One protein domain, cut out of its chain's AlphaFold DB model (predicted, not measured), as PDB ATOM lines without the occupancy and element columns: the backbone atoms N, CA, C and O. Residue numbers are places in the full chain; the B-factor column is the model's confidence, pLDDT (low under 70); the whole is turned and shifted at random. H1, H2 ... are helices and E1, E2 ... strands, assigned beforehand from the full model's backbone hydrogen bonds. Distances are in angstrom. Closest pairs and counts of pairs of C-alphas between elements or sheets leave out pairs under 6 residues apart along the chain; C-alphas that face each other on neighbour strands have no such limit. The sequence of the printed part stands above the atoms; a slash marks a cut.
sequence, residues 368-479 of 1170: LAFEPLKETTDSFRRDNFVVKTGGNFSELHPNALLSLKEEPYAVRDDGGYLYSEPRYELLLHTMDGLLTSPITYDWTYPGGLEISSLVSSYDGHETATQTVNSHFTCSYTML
ATOM      1  N   LEU A 368     -22.213 -45.643  17.666       83.31
ATOM      2  CA  LEU A 368     -22.159 -47.096  17.707       83.31
ATOM      3  C   LEU A 368     -21.394 -47.524  18.961       83.31
ATOM      4  O   LEU A 368     -20.334 -46.980  19.293       83.31
ATOM      5  N   ALA A 369     -21.953 -48.494  19.684       83.19
ATOM      6  CA  ALA A 369     -21.282 -49.093  20.827       83.19
ATOM      7  C   ALA A 369     -20.108 -49.952  20.337       83.19
ATOM      8  O   ALA A 369     -20.269 -50.758  19.423       83.19
ATOM      9  N   PHE A 370     -18.941 -49.800  20.960       88.38
ATOM     10  CA  PHE A 370     -17.779 -50.633  20.672       88.38
ATOM     11  C   PHE A 370     -17.081 -51.009  21.962       88.38
ATOM     12  O   PHE A 370     -16.591 -50.149  22.693       88.38
ATOM     13  N   GLU A 371     -17.016 -52.305  22.228       87.62
ATOM     14  CA  GLU A 371     -16.296 -52.814  23.377       87.62
ATOM     15  C   GLU A 371     -15.039 -53.545  22.912       87.62
ATOM     16  O   GLU A 371     -15.143 -54.662  22.413       87.62
ATOM     17  N   PRO A 372     -13.846 -52.962  23.082       89.75
ATOM     18  CA  PRO A 372     -12.622 -53.575  22.592       89.75
ATOM     19  C   PRO A 372     -12.300 -54.877  23.341       89.75
ATOM     20  O   PRO A 372     -12.419 -54.952  24.564       89.75
ATOM     21  N   LEU A 373     -11.813 -55.883  22.608       88.50
ATOM     22  CA  LEU A 373     -11.175 -57.062  23.203       88.50
ATOM     23  C   LEU A 373      -9.940 -56.659  24.020       88.50
ATOM     24  O   LEU A 373      -9.332 -55.606  23.778       88.50
ATOM     25  N   LYS A 374      -9.485 -57.533  24.927       86.31
ATOM     26  CA  LYS A 374      -8.237 -57.289  25.666       86.31
ATOM     27  C   LYS A 374      -7.067 -57.094  24.700       86.31
ATOM     28  O   LYS A 374      -6.351 -56.098  24.793       86.31
ATOM     29  N   GLU A 375      -6.962 -57.947  23.687       90.06
ATOM     30  CA  GLU A 375      -5.962 -57.874  22.621       90.06
ATOM     31  C   GLU A 375      -6.004 -56.555  21.846       90.06
ATOM     32  O   GLU A 375      -4.978 -56.142  21.293       90.06
ATOM     33  N   THR A 376      -7.185 -55.934  21.771       92.50
ATOM     34  CA  THR A 376      -7.406 -54.637  21.135       92.50
ATOM     35  C   THR A 376      -6.928 -53.506  22.025       92.50
ATOM     36  O   THR A 376      -6.090 -52.721  21.583       92.50
ATOM     37  N   THR A 377      -7.330 -53.467  23.296       92.12
ATOM     38  CA  THR A 377      -6.790 -52.475  24.247       92.12
ATOM     39  C   THR A 377      -5.272 -52.589  24.417       92.12
ATOM     40  O   THR A 377      -4.591 -51.580  24.552       92.12
ATOM     41  N   ASP A 378      -4.694 -53.789  24.288       92.50
ATOM     42  CA  ASP A 378      -3.240 -54.002  24.324       92.50
ATOM     43  C   ASP A 378      -2.495 -53.347  23.151       92.50
ATOM     44  O   ASP A 378      -1.284 -53.118  23.247       92.50
ATOM     45  N   SER A 379      -3.201 -53.046  22.054       93.44
ATOM     46  CA  SER A 379      -2.683 -52.257  20.932       93.44
ATOM     47  C   SER A 379      -2.811 -50.748  21.154       93.44
ATOM     48  O   SER A 379      -2.154 -49.982  20.449       93.44
ATOM     49  N   PHE A 380      -3.592 -50.303  22.148       93.81
ATOM     50  CA  PHE A 380      -3.791 -48.888  22.450       93.81
ATOM     51  C   PHE A 380      -2.618 -48.304  23.251       93.81
ATOM     52  O   PHE A 380      -2.756 -47.851  24.387       93.81
ATOM     53  N   ARG A 381      -1.430 -48.379  22.658       92.50
ATOM     54  CA  ARG A 381      -0.175 -47.921  23.247       92.50
ATOM     55  C   ARG A 381       0.169 -46.538  22.735       92.50
ATOM     56  O   ARG A 381      -0.019 -46.243  21.558       92.50
ATOM     57  N   ARG A 382       0.731 -45.728  23.615       90.25
ATOM     58  CA  ARG A 382       1.335 -44.436  23.328       90.25
ATOM     59  C   ARG A 382       2.228 -44.500  22.090       90.25
ATOM     60  O   ARG A 382       2.998 -45.446  21.922       90.25
ATOM     61  N   ASP A 383       2.123 -43.474  21.251       89.06
ATOM     62  CA  ASP A 383       2.858 -43.303  19.992       89.06
ATOM     63  C   ASP A 383       2.557 -44.379  18.918       89.06
ATOM     64  O   ASP A 383       3.175 -44.385  17.852       89.06
ATOM     65  N   ASN A 384       1.592 -45.278  19.152       92.75
ATOM     66  CA  ASN A 384       1.177 -46.279  18.173       92.75
ATOM     67  C   ASN A 384       0.154 -45.706  17.176       92.75
ATOM     68  O   ASN A 384      -0.743 -44.951  17.552       92.75
ATOM     69  N   PHE A 385       0.263 -46.121  15.913       92.81
ATOM     70  CA  PHE A 385      -0.615 -45.715  14.803       92.81
ATOM     71  C   PHE A 385      -1.497 -46.855  14.286       92.81
ATOM     72  O   PHE A 385      -2.336 -46.632  13.417       92.81
ATOM     73  N   VAL A 386      -1.291 -48.081  14.772       93.94
ATOM     74  CA  VAL A 386      -2.034 -49.262  14.325       93.94
ATOM     75  C   VAL A 386      -2.691 -49.919  15.522       93.94
ATOM     76  O   VAL A 386      -2.012 -50.462  16.395       93.94
ATOM     77  N   VAL A 387      -4.015 -49.899  15.541       94.25
ATOM     78  CA  VAL A 387      -4.817 -50.571  16.557       94.25
ATOM     79  C   VAL A 387      -5.468 -51.821  15.998       94.25
ATOM     80  O   VAL A 387      -5.643 -51.956  14.794       94.25
ATOM     81  N   LYS A 388      -5.858 -52.752  16.862       94.06
ATOM     82  CA  LYS A 388      -6.801 -53.794  16.445       94.06
ATOM     83  C   LYS A 388      -8.225 -53.238  16.478       94.06
ATOM     84  O   LYS A 388      -8.503 -52.259  17.165       94.06
ATOM     85  N   THR A 389      -9.117 -53.875  15.736       93.75
ATOM     86  CA  THR A 389     -10.511 -53.437  15.554       93.75
ATOM     87  C   THR A 389     -11.529 -54.418  16.135       93.75
ATOM     88  O   THR A 389     -12.719 -54.119  16.164       93.75
ATOM     89  N   GLY A 390     -11.071 -55.575  16.626       91.12
ATOM     90  CA  GLY A 390     -11.935 -56.594  17.210       91.12
ATOM     91  C   GLY A 390     -12.507 -56.156  18.556       91.12
ATOM     92  O   GLY A 390     -11.775 -55.662  19.425       91.12
ATOM     93  N   GLY A 391     -13.805 -56.362  18.736       87.88
ATOM     94  CA  GLY A 391     -14.513 -56.129  19.984       87.88
ATOM     95  C   GLY A 391     -15.228 -57.378  20.495       87.88
ATOM     96  O   GLY A 391     -15.416 -58.356  19.774       87.88
ATOM     97  N   ASN A 392     -15.639 -57.338  21.760       79.88
ATOM     98  CA  ASN A 392     -16.585 -58.297  22.317       79.88
ATOM     99  C   ASN A 392     -17.926 -58.086  21.609       79.88
ATOM    100  O   ASN A 392     -18.561 -57.050  21.804       79.88
ATOM    101  N   PHE A 393     -18.332 -59.032  20.756       76.25
ATOM    102  CA  PHE A 393     -19.602 -58.984  20.013       76.25
ATOM    103  C   PHE A 393     -19.822 -57.669  19.229       76.25
ATOM    104  O   PHE A 393     -20.952 -57.251  18.995       76.25
ATOM    105  N   SER A 394     -18.731 -56.992  18.853       82.69
ATOM    106  CA  SER A 394     -18.717 -55.713  18.139       82.69
ATOM    107  C   SER A 394     -17.434 -55.581  17.314       82.69
ATOM    108  O   SER A 394     -16.443 -56.260  17.582       82.69
ATOM    109  N   GLU A 395     -17.430 -54.708  16.309       86.12
ATOM    110  CA  GLU A 395     -16.252 -54.413  15.488       86.12
ATOM    111  C   GLU A 395     -16.162 -52.907  15.215       86.12
ATOM    112  O   GLU A 395     -17.180 -52.219  15.083       86.12
ATOM    113  N   LEU A 396     -14.934 -52.392  15.148       90.44
ATOM    114  CA  LEU A 396     -14.656 -51.032  14.704       90.44
ATOM    115  C   LEU A 396     -14.512 -51.000  13.176       90.44
ATOM    116  O   LEU A 396     -13.550 -51.538  12.630       90.44
ATOM    117  N   HIS A 397     -15.452 -50.346  12.494       88.62
ATOM    118  CA  HIS A 397     -15.466 -50.263  11.032       88.62
ATOM    119  C   HIS A 397     -14.525 -49.178  10.475       88.62
ATOM    120  O   HIS A 397     -14.374 -48.133  11.107       88.62
ATOM    121  N   PRO A 398     -13.956 -49.360   9.266       89.69
ATOM    122  CA  PRO A 398     -13.191 -48.322   8.569       89.69
ATOM    123  C   PRO A 398     -13.967 -47.010   8.395       89.69
ATOM    124  O   PRO A 398     -15.188 -47.015   8.266       89.69
ATOM    125  N   ASN A 399     -13.249 -45.886   8.307       89.88
ATOM    126  CA  ASN A 399     -13.812 -44.526   8.248       89.88
ATOM    127  C   ASN A 399     -14.662 -44.147   9.473       89.88
ATOM    128  O   ASN A 399     -15.630 -43.386   9.369       89.88
ATOM    129  N   ALA A 400     -14.274 -44.658  10.638       92.50
ATOM    130  CA  ALA A 400     -14.894 -44.346  11.914       92.50
ATOM    131  C   ALA A 400     -14.022 -43.413  12.756       92.50
ATOM    132  O   ALA A 400     -12.788 -43.443  12.715       92.50
ATOM    133  N   LEU A 401     -14.690 -42.616  13.579       93.75
ATOM    134  CA  LEU A 401     -14.078 -41.820  14.620       93.75
ATOM    135  C   LEU A 401     -14.313 -42.499  15.968       93.75
ATOM    136  O   LEU A 401     -15.419 -42.487  16.504       93.75
ATOM    137  N   LEU A 402     -13.263 -43.117  16.496       93.88
ATOM    138  CA  LEU A 402     -13.255 -43.790  17.785       93.88
ATOM    139  C   LEU A 402     -13.099 -42.758  18.907       93.88
ATOM    140  O   LEU A 402     -12.163 -41.959  18.904       93.88
ATOM    141  N   SER A 403     -14.013 -42.801  19.869       92.94
ATOM    142  CA  SER A 403     -14.031 -41.975  21.070       92.94
ATOM    143  C   SER A 403     -13.741 -42.842  22.289       92.94
ATOM    144  O   SER A 403     -14.516 -43.736  22.636       92.94
ATOM    145  N   LEU A 404     -12.636 -42.538  22.956       93.12
ATOM    146  CA  LEU A 404     -12.234 -43.128  24.224       93.12
ATOM    147  C   LEU A 404     -12.515 -42.125  25.338       93.12
ATOM    148  O   LEU A 404     -12.199 -40.942  25.204       93.12
ATOM    149  N   LYS A 405     -13.089 -42.589  26.445       91.50
ATOM    150  CA  LYS A 405     -13.311 -41.768  27.636       91.50
ATOM    151  C   LYS A 405     -13.005 -42.573  28.888       91.50
ATOM    152  O   LYS A 405     -13.497 -43.689  29.038       91.50
ATOM    153  N   GLU A 406     -12.252 -41.976  29.804       87.38
ATOM    154  CA  GLU A 406     -12.027 -42.502  31.149       87.38
ATOM    155  C   GLU A 406     -12.391 -41.446  32.201       87.38
ATOM    156  O   GLU A 406     -11.948 -40.301  32.108       87.38
ATOM    157  N   GLU A 407     -13.222 -41.810  33.181       82.25
ATOM    158  CA  GLU A 407     -13.726 -40.893  34.212       82.25
ATOM    159  C   GLU A 407     -13.954 -41.599  35.559       82.25
ATOM    160  O   GLU A 407     -14.562 -42.666  35.567       82.25
ATOM    161  N   PRO A 408     -13.557 -41.016  36.706       75.25
ATOM    162  CA  PRO A 408     -12.638 -39.887  36.854       75.25
ATOM    163  C   PRO A 408     -11.254 -40.215  36.279       75.25
ATOM    164  O   PRO A 408     -10.820 -41.367  36.335       75.25
ATOM    165  N   TYR A 409     -10.551 -39.212  35.749       70.12
ATOM    166  CA  TYR A 409      -9.157 -39.379  35.329       70.12
ATOM    167  C   TYR A 409      -8.236 -38.328  35.936       70.12
ATOM    168  O   TYR A 409      -7.269 -38.668  36.600       70.12
ATOM    169  N   ALA A 410      -8.530 -37.047  35.737       59.97
ATOM    170  CA  ALA A 410      -7.749 -35.948  36.288       59.97
ATOM    171  C   ALA A 410      -8.204 -35.601  37.707       59.97
ATOM    172  O   ALA A 410      -9.407 -35.545  37.944       59.97
ATOM    173  N   VAL A 411      -7.273 -35.307  38.622       56.12
ATOM    174  CA  VAL A 411      -7.604 -34.898  39.993       56.12
ATOM    175  C   VAL A 411      -6.804 -33.659  40.412       56.12
ATOM    176  O   VAL A 411      -5.581 -33.739  40.509       56.12
ATOM    177  N   ARG A 412      -7.542 -32.589  40.763       59.88
ATOM    178  CA  ARG A 412      -7.195 -31.447  41.647       59.88
ATOM    179  C   ARG A 412      -7.055 -30.053  41.014       59.88
ATOM    180  O   ARG A 412      -6.594 -29.935  39.887       59.88
ATOM    181  N   ASP A 413      -7.475 -29.033  41.777       50.66
ATOM    182  CA  ASP A 413      -7.284 -27.594  41.524       50.66
ATOM    183  C   ASP A 413      -6.285 -26.948  42.519       50.66
ATOM    184  O   ASP A 413      -5.833 -27.585  43.479       50.66
ATOM    185  N   ASP A 414      -5.997 -25.657  42.326       41.12
ATOM    186  CA  ASP A 414      -5.026 -24.847  43.085       41.12
ATOM    187  C   ASP A 414      -5.276 -24.764  44.611       41.12
ATOM    188  O   ASP A 414      -4.372 -24.409  45.370       41.12
ATOM    189  N   GLY A 415      -6.495 -25.063  45.080       48.03
ATOM    190  CA  GLY A 415      -6.880 -25.045  46.502       48.03
ATOM    191  C   GLY A 415      -6.873 -26.426  47.150       48.03
ATOM    192  O   GLY A 415      -7.038 -26.573  48.365       48.03
ATOM    193  N   GLY A 416      -6.667 -27.453  46.337       47.56
ATOM    194  CA  GLY A 416      -6.561 -28.803  46.796       47.56
ATOM    195  C   GLY A 416      -7.862 -29.612  46.781       47.56
ATOM    196  O   GLY A 416      -7.939 -30.613  47.500       47.56
ATOM    197  N   TYR A 417      -8.849 -29.207  45.985       52.22
ATOM    198  CA  TYR A 417     -10.156 -29.856  45.864       52.22
ATOM    199  C   TYR A 417     -10.128 -31.072  44.930       52.22
ATOM    200  O   TYR A 417      -9.473 -31.031  43.901       52.22
ATOM    201  N   LEU A 418     -10.878 -32.145  45.218       53.12
ATOM    202  CA  LEU A 418     -11.078 -33.242  44.257       53.12
ATOM    203  C   LEU A 418     -12.028 -32.783  43.138       53.12
ATOM    204  O   LEU A 418     -13.236 -32.986  43.221       53.12
ATOM    205  N   TYR A 419     -11.484 -32.147  42.107       54.22
ATOM    206  CA  TYR A 419     -12.200 -31.863  40.868       54.22
ATOM    207  C   TYR A 419     -11.833 -32.943  39.843       54.22
ATOM    208  O   TYR A 419     -10.652 -33.117  39.536       54.22
ATOM    209  N   SER A 420     -12.829 -33.719  39.406       62.66
ATOM    210  CA  SER A 420     -12.658 -34.837  38.475       62.66
ATOM    211  C   SER A 420     -12.993 -34.391  37.060       62.66
ATOM    212  O   SER A 420     -14.165 -34.170  36.765       62.66
ATOM    213  N   GLU A 421     -11.996 -34.342  36.178       67.62
ATOM    214  CA  GLU A 421     -12.234 -34.193  34.740       67.62
ATOM    215  C   GLU A 421     -11.991 -35.533  34.018       67.62
ATOM    216  O   GLU A 421     -11.000 -36.226  34.305       67.62
ATOM    217  N   PRO A 422     -12.883 -35.930  33.098       79.06
ATOM    218  CA  PRO A 422     -12.663 -37.071  32.224       79.06
ATOM    219  C   PRO A 422     -11.488 -36.826  31.274       79.06
ATOM    220  O   PRO A 422     -11.292 -35.733  30.743       79.06
ATOM    221  N   ARG A 423     -10.734 -37.887  30.997       84.06
ATOM    222  CA  ARG A 423      -9.788 -37.935  29.880       84.06
ATOM    223  C   ARG A 423     -10.538 -38.415  28.655       84.06
ATOM    224  O   ARG A 423     -11.184 -39.462  28.707       84.06
ATOM    225  N   TYR A 424     -10.401 -37.687  27.555       91.06
ATOM    226  CA  TYR A 424     -10.932 -38.092  26.263       91.06
ATOM    227  C   TYR A 424      -9.821 -38.290  25.245       91.06
ATOM    228  O   TYR A 424      -8.840 -37.550  25.234       91.06
ATOM    229  N   GLU A 425     -10.011 -39.243  24.341       91.69
ATOM    230  CA  GLU A 425      -9.182 -39.370  23.153       91.69
ATOM    231  C   GLU A 425     -10.025 -39.689  21.923       91.69
ATOM    232  O   GLU A 425     -10.817 -40.630  21.914       91.69
ATOM    233  N   LEU A 426      -9.817 -38.892  20.876       93.69
ATOM    234  CA  LEU A 426     -10.471 -39.035  19.588       93.69
ATOM    235  C   LEU A 426      -9.468 -39.555  18.557       93.69
ATOM    236  O   LEU A 426      -8.392 -38.972  18.379       93.69
ATOM    237  N   LEU A 427      -9.814 -40.648  17.883       94.25
ATOM    238  CA  LEU A 427      -8.953 -41.335  16.922       94.25
ATOM    239  C   LEU A 427      -9.716 -41.562  15.622       94.25
ATOM    240  O   LEU A 427     -10.780 -42.176  15.620       94.25
ATOM    241  N   LEU A 428      -9.165 -41.100  14.502       94.25
ATOM    242  CA  LEU A 428      -9.707 -41.441  13.191       94.25
ATOM    243  C   LEU A 428      -9.074 -42.740  12.698       94.25
ATOM    244  O   LEU A 428      -7.883 -42.759  12.377       94.25
ATOM    245  N   HIS A 429      -9.901 -43.774  12.594       93.50
ATOM    246  CA  HIS A 429      -9.583 -45.049  11.977       93.50
ATOM    247  C   HIS A 429      -9.905 -45.020  10.472       93.50
ATOM    248  O   HIS A 429     -11.064 -44.911  10.071       93.50
ATOM    249  N   THR A 430      -8.877 -45.119   9.624       89.69
ATOM    250  CA  THR A 430      -9.039 -45.039   8.162       89.69
ATOM    251  C   THR A 430      -9.298 -46.397   7.526       89.69
ATOM    252  O   THR A 430     -10.310 -46.559   6.857       89.69
ATOM    253  N   MET A 431      -8.390 -47.361   7.717       86.38
ATOM    254  CA  MET A 431      -8.387 -48.686   7.070       86.38
ATOM    255  C   MET A 431      -7.655 -49.695   7.961       86.38
ATOM    256  O   MET A 431      -6.622 -49.334   8.506       86.38
ATOM    257  N   ASP A 432      -8.164 -50.921   8.125       85.94
ATOM    258  CA  ASP A 432      -7.512 -52.051   8.827       85.94
ATOM    259  C   ASP A 432      -6.734 -51.690  10.116       85.94
ATOM    260  O   ASP A 432      -5.552 -51.996  10.268       85.94
ATOM    261  N   GLY A 433      -7.376 -50.982  11.049       87.50
ATOM    262  CA  GLY A 433      -6.751 -50.517  12.289       87.50
ATOM    263  C   GLY A 433      -5.781 -49.330  12.185       87.50
ATOM    264  O   GLY A 433      -5.300 -48.854  13.211       87.50
ATOM    265  N   LEU A 434      -5.489 -48.817  10.988       93.19
ATOM    266  CA  LEU A 434      -4.617 -47.655  10.794       93.19
ATOM    267  C   LEU A 434      -5.304 -46.368  11.258       93.19
ATOM    268  O   LEU A 434      -6.462 -46.105  10.911       93.19
ATOM    269  N   LEU A 435      -4.561 -45.566  12.016       92.94
ATOM    270  CA  LEU A 435      -4.967 -44.263  12.523       92.94
ATOM    271  C   LEU A 435      -4.277 -43.128  11.759       92.94
ATOM    272  O   LEU A 435      -3.117 -43.244  11.362       92.94
ATOM    273  N   THR A 436      -4.966 -41.995  11.605       90.38
ATOM    274  CA  THR A 436      -4.356 -40.774  11.029       90.38
ATOM    275  C   THR A 436      -3.426 -40.038  11.988       90.38
ATOM    276  O   THR A 436      -2.531 -39.324  11.539       90.38
ATOM    277  N   SER A 437      -3.618 -40.217  13.294       89.75
ATOM    278  CA  SER A 437      -2.777 -39.654  14.348       89.75
ATOM    279  C   SER A 437      -2.502 -40.718  15.413       89.75
ATOM    280  O   SER A 437      -3.326 -41.620  15.605       89.75
ATOM    281  N   PRO A 438      -1.342 -40.669  16.087       90.06
ATOM    282  CA  PRO A 438      -0.970 -41.701  17.040       90.06
ATOM    283  C   PRO A 438      -1.789 -41.584  18.316       90.06
ATOM    284  O   PRO A 438      -2.328 -40.523  18.636       90.06
ATOM    285  N   ILE A 439      -1.823 -42.660  19.087       91.62
ATOM    286  CA  ILE A 439      -2.394 -42.647  20.430       91.62
ATOM    287  C   ILE A 439      -1.517 -41.807  21.361       91.62
ATOM    288  O   ILE A 439      -0.297 -41.965  21.407       91.62
ATOM    289  N   THR A 440      -2.156 -40.916  22.114       89.81
ATOM    290  CA  THR A 440      -1.495 -39.887  22.926       89.81
ATOM    291  C   THR A 440      -0.841 -40.492  24.164       89.81
ATOM    292  O   THR A 440       0.321 -40.204  24.437       89.81
ATOM    293  N   TYR A 441      -1.557 -41.356  24.889       87.75
ATOM    294  CA  TYR A 441      -1.094 -42.032  26.106       87.75
ATOM    295  C   TYR A 441      -1.604 -43.476  26.157       87.75
ATOM    296  O   TYR A 441      -2.548 -43.820  25.456       87.75
ATOM    297  N   ASP A 442      -1.011 -44.329  26.993       88.81
ATOM    298  CA  ASP A 442      -1.407 -45.739  27.094       88.81
ATOM    299  C   ASP A 442      -2.856 -45.907  27.589       88.81
ATOM    300  O   ASP A 442      -3.234 -45.413  28.653       88.81
ATOM    301  N   TRP A 443      -3.660 -46.669  26.843       89.56
ATOM    302  CA  TRP A 443      -5.008 -47.132  27.217       89.56
ATOM    303  C   TRP A 443      -5.059 -48.660  27.360       89.56
ATOM    304  O   TRP A 443      -6.088 -49.285  27.129       89.56
ATOM    305  N   THR A 444      -3.938 -49.287  27.723       86.56
ATOM    306  CA  THR A 444      -3.820 -50.752  27.858       86.56
ATOM    307  C   THR A 444      -4.489 -51.305  29.121       86.56
ATOM    308  O   THR A 444      -4.794 -52.498  29.193       86.56
ATOM    309  N   TYR A 445      -4.757 -50.437  30.101       83.75
ATOM    310  CA  TYR A 445      -5.448 -50.746  31.359       83.75
ATOM    311  C   TYR A 445      -6.605 -49.765  31.613       83.75
ATOM    312  O   TYR A 445      -6.596 -49.072  32.631       83.75
ATOM    313  N   PRO A 446      -7.559 -49.625  30.678       85.06
ATOM    314  CA  PRO A 446      -8.545 -48.568  30.771       85.06
ATOM    315  C   PRO A 446      -9.653 -48.959  31.760       85.06
ATOM    316  O   PRO A 446     -10.166 -50.078  31.710       85.06
ATOM    317  N   GLY A 447     -10.049 -48.037  32.640       87.00
ATOM    318  CA  GLY A 447     -11.060 -48.311  33.663       87.00
ATOM    319  C   GLY A 447     -10.517 -49.166  34.813       87.00
ATOM    320  O   GLY A 447      -9.485 -49.824  34.696       87.00
ATOM    321  N   GLY A 448     -11.196 -49.139  35.958       86.50
ATOM    322  CA  GLY A 448     -10.802 -49.900  37.144       86.50
ATOM    323  C   GLY A 448      -9.499 -49.431  37.799       86.50
ATOM    324  O   GLY A 448      -8.918 -50.197  38.570       86.50
ATOM    325  N   LEU A 449      -9.031 -48.215  37.485       86.56
ATOM    326  CA  LEU A 449      -7.891 -47.563  38.130       86.56
ATOM    327  C   LEU A 449      -8.327 -47.010  39.485       86.56
ATOM    328  O   LEU A 449      -9.208 -46.157  39.538       86.56
ATOM    329  N   GLU A 450      -7.696 -47.463  40.566       86.81
ATOM    330  CA  GLU A 450      -7.929 -46.913  41.903       86.81
ATOM    331  C   GLU A 450      -7.178 -45.580  42.042       86.81
ATOM    332  O   GLU A 450      -5.984 -45.500  41.766       86.81
ATOM    333  N   ILE A 451      -7.849 -44.518  42.477       80.69
ATOM    334  CA  ILE A 451      -7.253 -43.193  42.671       80.69
ATOM    335  C   ILE A 451      -7.457 -42.790  44.121       80.69
ATOM    336  O   ILE A 451      -8.578 -42.496  44.532       80.69
ATOM    337  N   SER A 452      -6.377 -42.771  44.898       78.12
ATOM    338  CA  SER A 452      -6.356 -42.312  46.285       78.12
ATOM    339  C   SER A 452      -5.745 -40.916  46.363       78.12
ATOM    340  O   SER A 452      -4.531 -40.743  46.231       78.12
ATOM    341  N   SER A 453      -6.589 -39.908  46.599       68.94
ATOM    342  CA  SER A 453      -6.175 -38.502  46.655       68.94
ATOM    343  C   SER A 453      -6.744 -37.777  47.873       68.94
ATOM    344  O   SER A 453      -7.793 -38.143  48.407       68.94
ATOM    345  N   LEU A 454      -6.028 -36.749  48.331       66.00
ATOM    346  CA  LEU A 454      -6.467 -35.883  49.424       66.00
ATOM    347  C   LEU A 454      -7.593 -34.964  48.945       66.00
ATOM    348  O   LEU A 454      -7.440 -34.246  47.959       66.00
ATOM    349  N   VAL A 455      -8.689 -34.945  49.695       58.66
ATOM    350  CA  VAL A 455      -9.879 -34.131  49.448       58.66
ATOM    351  C   VAL A 455     -10.087 -33.195  50.624       58.66
ATOM    352  O   VAL A 455     -10.088 -33.642  51.766       58.66
ATOM    353  N   SER A 456     -10.243 -31.904  50.346       52.44
ATOM    354  CA  SER A 456     -10.483 -30.858  51.343       52.44
ATOM    355  C   SER A 456     -11.981 -30.536  51.459       52.44
ATOM    356  O   SER A 456     -12.669 -30.468  50.438       52.44
ATOM    357  N   SER A 457     -12.514 -30.353  52.672       48.97
ATOM    358  CA  SER A 457     -13.915 -29.947  52.879       48.97
ATOM    359  C   SER A 457     -14.144 -28.470  52.511       48.97
ATOM    360  O   SER A 457     -13.318 -27.617  52.813       48.97
ATOM    361  N   TYR A 458     -15.272 -28.137  51.869       40.50
ATOM    362  CA  TYR A 458     -15.534 -26.773  51.368       40.50
ATOM    363  C   TYR A 458     -15.632 -25.709  52.480       40.50
ATOM    364  O   TYR A 458     -15.118 -24.610  52.309       40.50
ATOM    365  N   ASP A 459     -16.238 -26.041  53.626       41.09
ATOM    366  CA  ASP A 459     -16.532 -25.072  54.697       41.09
ATOM    367  C   ASP A 459     -15.442 -24.983  55.790       41.09
ATOM    368  O   ASP A 459     -15.493 -24.095  56.641       41.09
ATOM    369  N   GLY A 460     -14.445 -25.882  55.780       49.09
ATOM    370  CA  GLY A 460     -13.394 -25.945  56.812       49.09
ATOM    371  C   GLY A 460     -11.993 -26.320  56.319       49.09
ATOM    372  O   GLY A 460     -11.053 -26.331  57.111       49.09
ATOM    373  N   HIS A 461     -11.848 -26.625  55.028       52.88
ATOM    374  CA  HIS A 461     -10.627 -27.095  54.378       52.88
ATOM    375  C   HIS A 461      -9.963 -28.337  55.012       52.88
ATOM    376  O   HIS A 461      -8.793 -28.628  54.747       52.88
ATOM    377  N   GLU A 462     -10.693 -29.115  55.816       58.38
ATOM    378  CA  GLU A 462     -10.175 -30.344  56.424       58.38
ATOM    379  C   GLU A 462      -9.864 -31.377  55.337       58.38
ATOM    380  O   GLU A 462     -10.724 -31.684  54.513       58.38
ATOM    381  N   THR A 463      -8.641 -31.913  55.315       61.00
ATOM    382  CA  THR A 463      -8.195 -32.849  54.275       61.00
ATOM    383  C   THR A 463      -8.340 -34.311  54.705       61.00
ATOM    384  O   THR A 463      -7.736 -34.712  55.701       61.00
ATOM    385  N   ALA A 464      -9.037 -35.132  53.918       65.38
ATOM    386  CA  ALA A 464      -9.127 -36.585  54.078       65.38
ATOM    387  C   ALA A 464      -8.890 -37.300  52.738       65.38
ATOM    388  O   ALA A 464      -9.245 -36.781  51.686       65.38
ATOM    389  N   THR A 465      -8.294 -38.493  52.751       70.12
ATOM    390  CA  THR A 465      -8.077 -39.259  51.511       70.12
ATOM    391  C   THR A 465      -9.369 -39.936  51.077       70.12
ATOM    392  O   THR A 465      -9.906 -40.759  51.819       70.12
ATOM    393  N   GLN A 466      -9.839 -39.627  49.870       70.62
ATOM    394  CA  GLN A 466     -10.898 -40.381  49.203       70.62
ATOM    395  C   GLN A 466     -10.272 -41.323  48.179       70.62
ATOM    396  O   GLN A 466      -9.250 -41.003  47.570       70.62
ATOM    397  N   THR A 467     -10.888 -42.489  48.010       73.88
ATOM    398  CA  THR A 467     -10.518 -43.438  46.964       73.88
ATOM    399  C   THR A 467     -11.684 -43.537  45.981       73.88
ATOM    400  O   THR A 467     -12.820 -43.741  46.405       73.88
ATOM    401  N   VAL A 468     -11.408 -43.376  44.690       74.19
ATOM    402  CA  VAL A 468     -12.384 -43.499  43.592       74.19
ATOM    403  C   VAL A 468     -11.837 -44.448  42.527       74.19
ATOM    404  O   VAL A 468     -10.622 -44.573  42.405       74.19
ATOM    405  N   ASN A 469     -12.704 -45.119  41.768       80.50
ATOM    406  CA  ASN A 469     -12.282 -45.975  40.654       80.50
ATOM    407  C   ASN A 469     -12.643 -45.323  39.320       80.50
ATOM    408  O   ASN A 469     -13.742 -44.784  39.188       80.50
ATOM    409  N   SER A 470     -11.744 -45.385  38.336       83.50
ATOM    410  CA  SER A 470     -12.035 -44.905  36.983       83.50
ATOM    411  C   SER A 470     -12.994 -45.840  36.238       83.50
ATOM    412  O   SER A 470     -12.993 -47.059  36.424       83.50
ATOM    413  N   HIS A 471     -13.795 -45.279  35.342       85.38
ATOM    414  CA  HIS A 471     -14.683 -45.986  34.431       85.38
ATOM    415  C   HIS A 471     -14.271 -45.694  33.001       85.38
ATOM    416  O   HIS A 471     -14.124 -44.535  32.618       85.38
ATOM    417  N   PHE A 472     -14.140 -46.745  32.199       88.12
ATOM    418  CA  PHE A 472     -13.839 -46.624  30.783       88.12
ATOM    419  C   PHE A 472     -15.095 -46.773  29.934       88.12
ATOM    420  O   PHE A 472     -15.919 -47.661  30.156       88.12
ATOM    421  N   THR A 473     -15.211 -45.916  28.929       87.06
ATOM    422  CA  THR A 473     -16.236 -45.990  27.891       87.06
ATOM    423  C   THR A 473     -15.589 -45.814  26.525       87.06
ATOM    424  O   THR A 473     -14.640 -45.046  26.356       87.06
ATOM    425  N   CYS A 474     -16.103 -46.567  25.560       89.31
ATOM    426  CA  CYS A 474     -15.571 -46.663  24.215       89.31
ATOM    427  C   CYS A 474     -16.748 -46.735  23.237       89.31
ATOM    428  O   CYS A 474     -17.694 -47.501  23.433       89.31
ATOM    429  N   SER A 475     -16.725 -45.888  22.219       90.31
ATOM    430  CA  SER A 475     -17.766 -45.811  21.190       90.31
ATOM    431  C   SER A 475     -17.182 -45.211  19.923       90.31
ATOM    432  O   SER A 475     -16.119 -44.595  19.970       90.31
ATOM    433  N   TYR A 476     -17.877 -45.320  18.798       92.25
ATOM    434  CA  TYR A 476     -17.465 -44.616  17.585       92.25
ATOM    435  C   TYR A 476     -18.645 -44.034  16.816       92.25
ATOM    436  O   TYR A 476     -19.788 -44.446  16.993       92.25
ATOM    437  N   THR A 477     -18.356 -43.069  15.954       91.88
ATOM    438  CA  THR A 477     -19.285 -42.526  14.956       91.88
ATOM    439  C   THR A 477     -18.697 -42.746  13.570       91.88
ATOM    440  O   THR A 477     -17.479 -42.736  13.396       91.88
ATOM    441  N   MET A 478     -19.536 -42.959  12.560       90.25
ATOM    442  CA  MET A 478     -19.059 -43.001  11.174       90.25
ATOM    443  C   MET A 478     -18.791 -41.577  10.681       90.25
ATOM    444  O   MET A 478     -19.554 -40.652  10.983       90.25
ATOM    445  N   LEU A 479     -17.716 -41.372   9.920       89.38
ATOM    446  CA  LEU A 479     -17.445 -40.059   9.348       89.38
ATOM    447  C   LEU A 479     -18.447 -39.729   8.231       89.38
ATOM    448  O   LEU A 479     -18.649 -40.558   7.344       89.38
TER     449      LEU A 479
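Overview. This is residues 368 to 479 of the 1170 residues of an uncharacterized protein of Selenomonas sp. oral taxon 126 (UniProt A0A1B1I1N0). What shape do these atoms make? They make a long, twisted ribbon of antiparallel strands: the sheet E2, E1, E5 is its body, and the hairpin of E3 and E4 prolongs it at one end, where E4 runs on into E5. Toward the other end lie the unnamed residues 378 to 399 and the short helix H1, which is off the sheet, while the unnamed residues 432 to 449 lead back from E2 to the hairpin. What is it made of, and how large is it? The printed part has 112 residues, with one named helix and five named strands in the order H1, E1, E2, E3, E4, E5; the class is mostly strand, though under half of the residues are in named elements. The whole is a loose rod, with a radius of gyration of the C-alphas of 16.8 A and spans of 55 by 24 by 24 A.

Along the chain. Where is the larger sheet? E1 is residues 400 to 411, 30.5 A long, beginning at C-alpha 400 at (-14.894, -44.346, 11.914). E2 is residues 420 to 431, 34.6 A long, and E5 is residues 471 to 478, 23.9 A long, ending at C-alpha 478 at (-19.059, -43.001, 11.174). Where are the other elements? E3 is residues 450 to 456, 18.8 A long, and E4 is residues 463 to 469, 19.4 A long. H1 is residues 374 to 377, 5.2 A long, beginning at C-alpha 374 at (-8.237, -57.289, 25.666).

Arrangement. How is the larger sheet paired? Inner strand E1 is antiparallel to both edge strands: to E2 at 161 degrees, as a hairpin, with N 404 and O 425 2.8 A apart, and to E5 at 157 degrees, with N 403 and O 475 2.8 A apart. E1 bends by 59 degrees at residue 408. How do E3 and E4 join on? They form an antiparallel hairpin at 152 degrees, with N 451 and O 468 2.8 A apart. E4 runs on into E5 across one residue, at 49 degrees. The closest C-alphas of E1 and E4 are those of Pro 408 and Asn 469, 7.2 A apart. Where is H1? It is not on the larger sheet; too short for an O i to N i+4 pair, it has its 1 O i to N i+3 pair within hydrogen-bond range.

Size, cuts and confidence. How far does it reach? The two C-alphas farthest apart, those of Asp 432 and Gly 460, are 54.9 A apart. Is it continuous? The printed part has no cut, and its long links are H1 to E1 and E2 to E3. Where is confidence low? The mean pLDDT of the printed part is 80.7, and residues 410 to 421 and 453 to 464 are under 70.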